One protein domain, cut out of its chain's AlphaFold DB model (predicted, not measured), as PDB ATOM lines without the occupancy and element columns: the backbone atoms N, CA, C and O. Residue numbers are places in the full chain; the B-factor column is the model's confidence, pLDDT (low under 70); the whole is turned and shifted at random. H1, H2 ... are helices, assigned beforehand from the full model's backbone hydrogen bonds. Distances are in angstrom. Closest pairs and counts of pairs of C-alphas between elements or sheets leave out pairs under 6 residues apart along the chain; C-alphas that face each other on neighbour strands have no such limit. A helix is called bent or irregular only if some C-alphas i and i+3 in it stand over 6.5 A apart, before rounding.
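AT A GLANCE: This is residues 4 to 76 of the 185 residues of an uncharacterized protein of Planctomycetes bacterium (UniProt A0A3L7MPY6). The longest helix, H4, and the shorter H3 run side by side the same way, while H1 crosses them steeply and packs on both. H2 packs on the first residues of H4, and the unnamed residues 43 to 57 fold back from the end of H3 to the start of H4. The printed part has 73 residues with four named helices, in the order H1, H2, H3, H4, and no named strand; the class is all helix. It is compact, with a radius of gyration of the C-alphas of 11.1 A, and rounded, spanning 30 by 25 by 22 A.

HOW THE PARTS SIT: H4, residues 58 to 75, is close to but not clearly touching H3, residues 33 to 42, at a shallow tilt of 17 degrees; their closest C-alphas, of Ala 40 and Leu 68, are 7.2 A apart. H1, residues 4 to 14, touches H3 at a steep tilt of 62 degrees, closest at the C-alphas of Ser 9 and Val 36, 5.1 A. H1 touches H4 at a steep tilt of 60 degrees, with residues 65 to 72 of H4 alone; the closest C-alphas, of Leu 13 and Lys 69, are 5.4 A apart. H2, residues 23 to 30, touches residues 58 to 62 of H4 alone, closest at the C-alphas of Ala 30 and Ser 58, 5.1 A, at a steep tilt of 53 degrees. H2 and H3 meet only through their link, and H1 and H2 are apart. Every O i to N i+4 pair is within hydrogen-bond range in H1, H2 and H3, and 12 of 14 are in H4.

IN THESE COORDINATES: H4 is 25.6 A long and ends at C-alpha 75, (155.863, 129.993, 139.245). It is irregular: C-alphas 59 and 62 are 7.6 A apart. H1 begins at C-alpha 4, (171.179, 127.785, 119.085), and is 15.2 A long; H3 is 14.2 A and H2 10.4 A.

THE WHOLE: The two C-alphas farthest apart, of Lys 24 and Leu 75, are 31.7 A apart. The printed part has no cut. The link from H3 to H4 is long, H1 to H2 short, H2 to H3 tight. Mean pLDDT of the printed part is 88.1; residues 16 to 20 and 23 are under 70.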
ATOM      1  N   SER A   4     171.186 129.239 118.849       87.56
ATOM      2  CA  SER A   4     171.179 127.785 119.085       87.56
ATOM      3  C   SER A   4     171.359 127.450 120.566       87.56
ATOM      4  O   SER A   4     170.669 126.583 121.093       87.56
ATOM      5  N   GLU A   5     172.241 128.180 121.236       88.31
ATOM      6  CA  GLU A   5     172.577 128.049 122.644       88.31
ATOM      7  C   GLU A   5     171.388 128.491 123.501       88.31
ATOM      8  O   GLU A   5     170.981 127.755 124.391       88.31
ATOM      9  N   PHE A   6     170.730 129.609 123.161       88.25
ATOM     10  CA  PHE A   6     169.480 130.025 123.809       88.25
ATOM     11  C   PHE A   6     168.364 128.985 123.673       88.25
ATOM     12  O   PHE A   6     167.673 128.704 124.652       88.25
ATOM     13  N   ILE A   7     168.176 128.405 122.483       87.19
ATOM     14  CA  ILE A   7     167.165 127.359 122.268       87.19
ATOM     15  C   ILE A   7     167.494 126.133 123.125       87.19
ATOM     16  O   ILE A   7     166.613 125.619 123.813       87.19
ATOM     17  N   LEU A   8     168.755 125.697 123.134       86.44
ATOM     18  CA  LEU A   8     169.193 124.541 123.912       86.44
ATOM     19  C   LEU A   8     169.026 124.787 125.422       86.44
ATOM     20  O   LEU A   8     168.475 123.943 126.123       86.44
ATOM     21  N   SER A   9     169.393 125.970 125.919       87.31
ATOM     22  CA  SER A   9     169.179 126.376 127.314       87.31
ATOM     23  C   SER A   9     167.700 126.456 127.695       87.31
ATOM     24  O   SER A   9     167.324 126.027 128.786       87.31
ATOM     25  N   ALA A  10     166.841 126.958 126.802       87.38
ATOM     26  CA  ALA A  10     165.397 126.961 127.018       87.38
ATOM     27  C   ALA A  10     164.854 125.528 127.089       87.38
ATOM     28  O   ALA A  10     164.070 125.212 127.981       87.38
ATOM     29  N   MET A  11     165.313 124.639 126.203       86.62
ATOM     30  CA  MET A  11     164.971 123.218 126.259       86.62
ATOM     31  C   MET A  11     165.434 122.586 127.573       86.62
ATOM     32  O   MET A  11     164.662 121.846 128.174       86.62
ATOM     33  N   PHE A  12     166.627 122.915 128.072       82.75
ATOM     34  CA  PHE A  12     167.083 122.428 129.376       82.75
ATOM     35  C   PHE A  12     166.175 122.861 130.522       82.75
ATOM     36  O   PHE A  12     165.962 122.059 131.418       82.75
ATOM     37  N   LEU A  13     165.616 124.071 130.511       85.50
ATOM     38  CA  LEU A  13     164.726 124.543 131.578       85.50
ATOM     39  C   LEU A  13     163.283 124.041 131.441       85.50
ATOM     40  O   LEU A  13     162.623 123.799 132.447       85.50
ATOM     41  N   LEU A  14     162.784 123.898 130.215       87.31
ATOM     42  CA  LEU A  14     161.366 123.636 129.943       87.31
ATOM     43  C   LEU A  14     161.061 122.163 129.660       87.31
ATOM     44  O   LEU A  14     159.919 121.727 129.787       87.31
ATOM     45  N   SER A  15     162.065 121.388 129.251       82.19
ATOM     46  CA  SER A  15     161.873 119.990 128.886       82.19
ATOM     47  C   SER A  15     161.813 119.085 130.119       82.19
ATOM     48  O   SER A  15     162.613 119.247 131.050       82.19
ATOM     49  N   PRO A  16     160.956 118.049 130.108       69.44
ATOM     50  CA  PRO A  16     161.005 116.978 131.096       69.44
ATOM     51  C   PRO A  16     162.240 116.075 130.944       69.44
ATOM     52  O   PRO A  16     162.403 115.187 131.773       69.44
ATOM     53  N   LEU A  17     163.089 116.272 129.918       63.53
ATOM     54  CA  LEU A  17     164.259 115.423 129.667       63.53
ATOM     55  C   LEU A  17     165.122 115.252 130.926       63.53
ATOM     56  O   LEU A  17     165.508 116.236 131.575       63.53
ATOM     57  N   GLU A  18     165.427 113.989 131.218       65.88
ATOM     58  CA  GLU A  18     166.462 113.590 132.164       65.88
ATOM     59  C   GLU A  18     167.824 114.034 131.624       65.88
ATOM     60  O   GLU A  18     168.092 113.965 130.422       65.88
ATOM     61  N   MET A  19     168.646 114.578 132.514       69.31
ATOM     62  CA  MET A  19     169.952 115.131 132.176       69.31
ATOM     63  C   MET A  19     171.004 114.015 132.181       69.31
ATOM     64  O   MET A  19     170.830 113.004 132.854       69.31
ATOM     65  N   SER A  20     172.061 114.165 131.383       67.56
ATOM     66  CA  SER A  20     173.070 113.120 131.166       67.56
ATOM     67  C   SER A  20     174.049 112.986 132.338       67.56
ATOM     68  O   SER A  20     174.821 113.899 132.601       67.56
ATOM     69  N   ASP A  21     174.130 111.824 132.986       70.94
ATOM     70  CA  ASP A  21     175.001 111.628 134.163       70.94
ATOM     71  C   ASP A  21     176.519 111.556 133.856       70.94
ATOM     72  O   ASP A  21     177.336 111.339 134.751       70.94
ATOM     73  N   SER A  22     176.944 111.696 132.594       72.69
ATOM     74  CA  SER A  22     178.366 111.604 132.228       72.69
ATOM     75  C   SER A  22     179.116 112.918 132.479       72.69
ATOM     76  O   SER A  22     178.747 113.948 131.923       72.69
ATOM     77  N   GLU A  23     180.246 112.873 133.200       68.50
ATOM     78  CA  GLU A  23     181.093 114.048 133.504       68.50
ATOM     79  C   GLU A  23     181.477 114.881 132.269       68.50
ATOM     80  O   GLU A  23     181.459 116.109 132.319       68.50
ATOM     81  N   LYS A  24     181.776 114.231 131.135       72.06
ATOM     82  CA  LYS A  24     182.111 114.936 129.888       72.06
ATOM     83  C   LYS A  24     180.903 115.690 129.315       72.06
ATOM     84  O   LYS A  24     181.052 116.816 128.865       72.06
ATOM     85  N   SER A  25     179.715 115.086 129.389       77.38
ATOM     86  CA  SER A  25     178.449 115.719 128.986       77.38
ATOM     87  C   SER A  25     178.126 116.909 129.883       77.38
ATOM     88  O   SER A  25     177.746 117.959 129.386       77.38
ATOM     89  N   ILE A  26     178.337 116.770 131.196       78.62
ATOM     90  CA  ILE A  26     178.091 117.836 132.175       78.62
ATOM     91  C   ILE A  26     178.941 119.067 131.863       78.62
ATOM     92  O   ILE A  26     178.455 120.190 131.962       78.62
ATOM     93  N   GLN A  27     180.202 118.873 131.480       80.81
ATOM     94  CA  GLN A  27     181.099 119.982 131.183       80.81
ATOM     95  C   GLN A  27     180.717 120.706 129.885       80.81
ATOM     96  O   GLN A  27     180.648 121.933 129.894       80.81
ATOM     97  N   ASP A  28     180.378 119.960 128.829       83.19
ATOM     98  CA  ASP A  28     179.889 120.525 127.562       83.19
ATOM     99  C   ASP A  28     178.530 121.241 127.744       83.19
ATOM    100  O   ASP A  28     178.264 122.278 127.138       83.19
ATOM    101  N   GLU A  29     177.651 120.717 128.604       84.25
ATOM    102  CA  GLU A  29     176.366 121.343 128.941       84.25
ATOM    103  C   GLU A  29     176.538 122.588 129.824       84.25
ATOM    104  O   GLU A  29     175.803 123.565 129.666       84.25
ATOM    105  N   ALA A  30     177.524 122.586 130.725       87.69
ATOM    106  CA  ALA A  30     177.815 123.714 131.603       87.69
ATOM    107  C   ALA A  30     178.285 124.962 130.838       87.69
ATOM    108  O   ALA A  30     178.097 126.074 131.340       87.69
ATOM    109  N   ASP A  31     178.789 124.823 129.609       90.25
ATOM    110  CA  ASP A  31     179.085 125.962 128.727       90.25
ATOM    111  C   ASP A  31     177.825 126.786 128.386       90.25
ATOM    112  O   ASP A  31     177.910 127.969 128.039       90.25
ATOM    113  N   LEU A  32     176.631 126.206 128.558       90.50
ATOM    114  CA  LEU A  32     175.348 126.890 128.384       90.50
ATOM    115  C   LEU A  32     174.934 127.733 129.598       90.50
ATOM    116  O   LEU A  32     173.926 128.439 129.522       90.50
ATOM    117  N   SER A  33     175.675 127.684 130.710       92.50
ATOM    118  CA  SER A  33     175.321 128.363 131.965       92.50
ATOM    119  C   SER A  33     174.935 129.839 131.791       92.50
ATOM    120  O   SER A  33     173.872 130.211 132.295       92.50
ATOM    121  N   PRO A  34     175.673 130.678 131.030       92.81
ATOM    122  CA  PRO A  34     175.303 132.085 130.849       92.81
ATOM    123  C   PRO A  34     173.940 132.268 130.164       92.81
ATOM    124  O   PRO A  34     173.179 133.180 130.492       92.81
ATOM    125  N   PHE A  35     173.600 131.381 129.227       93.56
ATOM    126  CA  PHE A  35     172.327 131.406 128.507       93.56
ATOM    127  C   PHE A  35     171.178 130.912 129.392       93.56
ATOM    128  O   PHE A  35     170.107 131.520 129.404       93.56
ATOM    129  N   VAL A  36     171.410 129.861 130.190       93.88
ATOM    130  CA  VAL A  36     170.440 129.375 131.185       93.88
ATOM    131  C   VAL A  36     170.167 130.452 132.239       93.88
ATOM    132  O   VAL A  36     169.003 130.728 132.526       93.88
ATOM    133  N   GLN A  37     171.203 131.116 132.763       94.88
ATOM    134  CA  GLN A  37     171.061 132.237 133.701       94.88
ATOM    135  C   GLN A  37     170.255 133.387 133.088       94.88
ATOM    136  O   GLN A  37     169.318 133.879 133.715       94.88
ATOM    137  N   ALA A  38     170.566 133.787 131.850       94.44
ATOM    138  CA  ALA A  38     169.845 134.857 131.163       94.44
ATOM    139  C   ALA A  38     168.350 134.536 130.988       94.44
ATOM    140  O   ALA A  38     167.498 135.390 131.242       94.44
ATOM    141  N   ILE A  39     168.010 133.302 130.600       94.69
ATOM    142  CA  ILE A  39     166.609 132.863 130.497       94.69
ATOM    143  C   ILE A  39     165.951 132.834 131.881       94.69
ATOM    144  O   ILE A  39     164.835 133.321 132.037       94.69
ATOM    145  N   ALA A  40     166.644 132.314 132.896       95.81
ATOM    146  CA  ALA A  40     166.119 132.205 134.252       95.81
ATOM    147  C   ALA A  40     165.846 133.573 134.904       95.81
ATOM    148  O   ALA A  40     164.851 133.724 135.616       95.81
ATOM    149  N   LEU A  41     166.687 134.577 134.631       96.19
ATOM    150  CA  LEU A  41     166.451 135.969 135.027       96.19
ATOM    151  C   LEU A  41     165.211 136.539 134.330       96.19
ATOM    152  O   LEU A  41     164.351 137.114 134.991       96.19
ATOM    153  N   ASN A  42     165.087 136.336 133.013       94.81
ATOM    154  CA  ASN A  42     163.942 136.822 132.234       94.81
ATOM    155  C   ASN A  42     162.617 136.169 132.648       94.81
ATOM    156  O   ASN A  42     161.581 136.825 132.652       94.81
ATOM    157  N   PHE A  43     162.638 134.886 133.009       95.56
ATOM    158  CA  PHE A  43     161.473 134.182 133.552       95.56
ATOM    159  C   PHE A  43     161.220 134.485 135.030       95.56
ATOM    160  O   PHE A  43     160.279 133.934 135.596       95.56
ATOM    161  N   GLU A  44     162.040 135.328 135.662       97.50
ATOM    162  CA  GLU A  44     161.957 135.670 137.083       97.50
ATOM    163  C   GLU A  44     161.946 134.423 138.000       97.50
ATOM    164  O   GLU A  44     161.223 134.361 138.998       97.50
ATOM    165  N   ILE A  45     162.729 133.399 137.637       96.75
ATOM    166  CA  ILE A  45     162.958 132.170 138.427       96.75
ATOM    167  C   ILE A  45     164.364 132.135 139.055       96.75
ATOM    168  O   ILE A  45     164.675 131.262 139.870       96.75
ATOM    169  N   LEU A  46     165.203 133.108 138.703       97.12
ATOM    170  CA  LEU A  46     166.507 133.386 139.295       97.12
ATOM    171  C   LEU A  46     166.535 134.850 139.738       97.12
ATOM    172  O   LEU A  46     166.177 135.731 138.959       97.12
ATOM    173  N   ASP A  47     166.951 135.118 140.975       97.31
ATOM    174  CA  ASP A  47     167.166 136.493 141.424       97.31
ATOM    175  C   ASP A  47     168.523 137.027 140.923       97.31
ATOM    176  O   ASP A  47     169.518 136.294 140.960       97.31
ATOM    177  N   PRO A  48     168.633 138.309 140.523       95.50
ATOM    178  CA  PRO A  48     169.915 138.909 140.145       95.50
ATOM    179  C   PRO A  48     171.024 138.751 141.199       95.50
ATOM    180  O   PRO A  48     172.199 138.655 140.849       95.50
ATOM    181  N   ARG A  49     170.677 138.688 142.490       95.31
ATOM    182  CA  ARG A  49     171.632 138.497 143.596       95.31
ATOM    183  C   ARG A  49     172.142 137.058 143.694       95.31
ATOM    184  O   ARG A  49     173.222 136.838 144.245       95.31
ATOM    185  N   GLU A  50     171.380 136.093 143.178       94.56
ATOM    186  CA  GLU A  50     171.741 134.671 143.123       94.56
ATOM    187  C   GLU A  50     172.626 134.337 141.910       94.56
ATOM    188  O   GLU A  50     173.285 133.297 141.898       94.56
ATOM    189  N   HIS A  51     172.694 135.226 140.912       88.81
ATOM    190  CA  HIS A  51     173.451 135.038 139.668       88.81
ATOM    191  C   HIS A  51     174.935 134.692 139.887       88.81
ATOM    192  O   HIS A  51     175.548 133.993 139.091       88.81
ATOM    193  N   GLN A  52     175.527 135.178 140.976       90.00
ATOM    194  CA  GLN A  52     176.930 134.920 141.321       90.00
ATOM    195  C   GLN A  52     177.172 133.551 141.985       90.00
ATOM    196  O   GLN A  52     178.320 133.213 142.261       90.00
ATOM    197  N   TYR A  53     176.118 132.784 142.278       90.62
ATOM    198  CA  TYR A  53     176.212 131.512 143.002       90.62
ATOM    199  C   TYR A  53     175.606 130.333 142.233       90.62
ATOM    200  O   TYR A  53     176.117 129.225 142.350       90.62
ATOM    201  N   ILE A  54     174.547 130.564 141.451       92.06
ATOM    202  CA  ILE A  54     173.835 129.525 140.693       92.06
ATOM    203  C   ILE A  54     174.455 129.370 139.301       92.06
ATOM    204  O   ILE A  54     174.642 130.371 138.615       92.06
ATOM    205  N   LEU A  55     174.716 128.134 138.863       91.56
ATOM    206  CA  LEU A  55     175.348 127.762 137.585       91.56
ATOM    207  C   LEU A  55     176.787 128.285 137.434       91.56
ATOM    208  O   LEU A  55     177.245 128.569 136.329       91.56
ATOM    209  N   LEU A  56     177.509 128.431 138.551       90.00
ATOM    210  CA  LEU A  56     178.902 128.898 138.543       90.00
ATOM    211  C   LEU A  56     179.908 127.760 138.317       90.00
ATOM    212  O   LEU A  56     180.967 127.969 137.725       90.00
ATOM    213  N   ARG A  57     179.609 126.563 138.830       89.25
ATOM    214  CA  ARG A  57     180.489 125.391 138.761       89.25
ATOM    215  C   ARG A  57     179.868 124.347 137.853       89.25
ATOM    216  O   ARG A  57     178.712 123.984 138.040       89.25
ATOM    217  N   SER A  58     180.657 123.806 136.927       86.44
ATOM    218  CA  SER A  58     180.202 122.726 136.045       86.44
ATOM    219  C   SER A  58     179.731 121.499 136.829       86.44
ATOM    220  O   SER A  58     178.732 120.898 136.457       86.44
ATOM    221  N   SER A  59     180.376 121.181 137.958       87.25
ATOM    222  CA  SER A  59     179.978 120.072 138.840       87.25
ATOM    223  C   SER A  59     178.553 120.193 139.382       87.25
ATOM    224  O   SER A  59     177.909 119.179 139.631       87.25
ATOM    225  N   ASP A  60     178.067 121.424 139.557       89.94
ATOM    226  CA  ASP A  60     176.788 121.721 140.208       89.94
ATOM    227  C   ASP A  60     175.698 122.063 139.170       89.94
ATOM    228  O   ASP A  60     174.530 122.259 139.521       89.94
ATOM    229  N   PHE A  61     176.057 122.084 137.878       90.38
ATOM    230  CA  PHE A  61     175.189 122.499 136.774       90.38
ATOM    231  C   PHE A  61     173.843 121.762 136.796       90.38
ATOM    232  O   PHE A  61     172.779 122.374 136.726       90.38
ATOM    233  N   HIS A  62     173.866 120.440 136.979       89.56
ATOM    234  CA  HIS A  62     172.659 119.609 136.971       89.56
ATOM    235  C   HIS A  62     171.735 119.878 138.153       89.56
ATOM    236  O   HIS A  62     170.518 120.001 137.983       89.56
ATOM    237  N   SER A  63     172.305 120.014 139.352       90.69
ATOM    238  CA  SER A  63     171.539 120.372 140.548       90.69
ATOM    239  C   SER A  63     170.913 121.760 140.430       90.69
ATOM    240  O   SER A  63     169.750 121.937 140.805       90.69
ATOM    241  N   ASP A  64     171.638 122.712 139.849       93.81
ATOM    242  CA  ASP A  64     171.176 124.084 139.670       93.81
ATOM    243  C   ASP A  64     170.075 124.176 138.609       93.81
ATOM    244  O   ASP A  64     169.027 124.780 138.851       93.81
ATOM    245  N   VAL A  65     170.229 123.496 137.468       92.25
ATOM    246  CA  VAL A  65     169.162 123.388 136.460       92.25
ATOM    247  C   VAL A  65     167.919 122.729 137.062       92.25
ATOM    248  O   VAL A  65     166.807 123.209 136.844       92.25
ATOM    249  N   LYS A  66     168.070 121.679 137.879       92.12
ATOM    250  CA  LYS A  66     166.941 121.027 138.564       92.12
ATOM    251  C   LYS A  66     166.219 121.974 139.529       92.12
ATOM    252  O   LYS A  66     164.986 121.963 139.582       92.12
ATOM    253  N   LEU A  67     166.956 122.805 140.268       93.81
ATOM    254  CA  LEU A  67     166.382 123.864 141.104       93.81
ATOM    255  C   LEU A  67     165.584 124.866 140.256       93.81
ATOM    256  O   LEU A  67     164.441 125.178 140.600       93.81
ATOM    257  N   LEU A  68     166.149 125.338 139.143       94.94
ATOM    258  CA  LEU A  68     165.484 126.288 138.247       94.94
ATOM    259  C   LEU A  68     164.231 125.686 137.593       94.94
ATOM    260  O   LEU A  68     163.192 126.343 137.581       94.94
ATOM    261  N   LYS A  69     164.275 124.419 137.155       93.88
ATOM    262  CA  LYS A  69     163.095 123.669 136.679       93.88
ATOM    263  C   LYS A  69     161.985 123.642 137.726       93.88
ATOM    264  O   LYS A  69     160.824 123.903 137.418       93.88
ATOM    265  N   LYS A  70     162.335 123.334 138.980       93.88
ATOM    266  CA  LYS A  70     161.370 123.315 140.086       93.88
ATOM    267  C   LYS A  70     160.730 124.691 140.278       93.88
ATOM    268  O   LYS A  70     159.508 124.779 140.331       93.88
ATOM    269  N   ARG A  71     161.538 125.755 140.318       95.81
ATOM    270  CA  ARG A  71     161.044 127.137 140.445       95.81
ATOM    271  C   ARG A  71     160.151 127.539 139.270       95.81
ATOM    272  O   ARG A  71     159.125 128.168 139.495       95.81
ATOM    273  N   TYR A  72     160.498 127.140 138.047       95.06
ATOM    274  CA  TYR A  72     159.653 127.354 136.872       95.06
ATOM    275  C   TYR A  72     158.282 126.699 137.041       95.06
ATOM    276  O   TYR A  72     157.268 127.380 136.942       95.06
ATOM    277  N   ASN A  73     158.236 125.413 137.393       93.62
ATOM    278  CA  ASN A  73     156.973 124.694 137.591       93.62
ATOM    279  C   ASN A  73     156.126 125.255 138.744       93.62
ATOM    280  O   ASN A  73     154.905 125.144 138.728       93.62
ATOM    281  N   GLU A  74     156.752 125.851 139.754       95.19
ATOM    282  CA  GLU A  74     156.046 126.498 140.862       95.19
ATOM    283  C   GLU A  74     155.456 127.869 140.485       95.19
ATOM    284  O   GLU A  74     154.418 128.258 141.032       95.19
ATOM    285  N   LEU A  75     156.116 128.585 139.567       96.69
ATOM    286  CA  LEU A  75     155.863 129.993 139.245       96.69
ATOM    287  C   LEU A  75     155.362 130.237 137.810       96.69
ATOM    288  O   LEU A  75     155.221 131.394 137.421       96.69
ATOM    289  N   TYR A  76     155.113 129.203 137.003       94.38
ATOM    290  CA  TYR A  76     154.753 129.371 135.583       94.38
ATOM    291  C   TYR A  76     153.464 130.189 135.370       94.38
ATOM    292  O   TYR A  76     153.337 130.894 134.373       94.38
TER     293      TYR A  76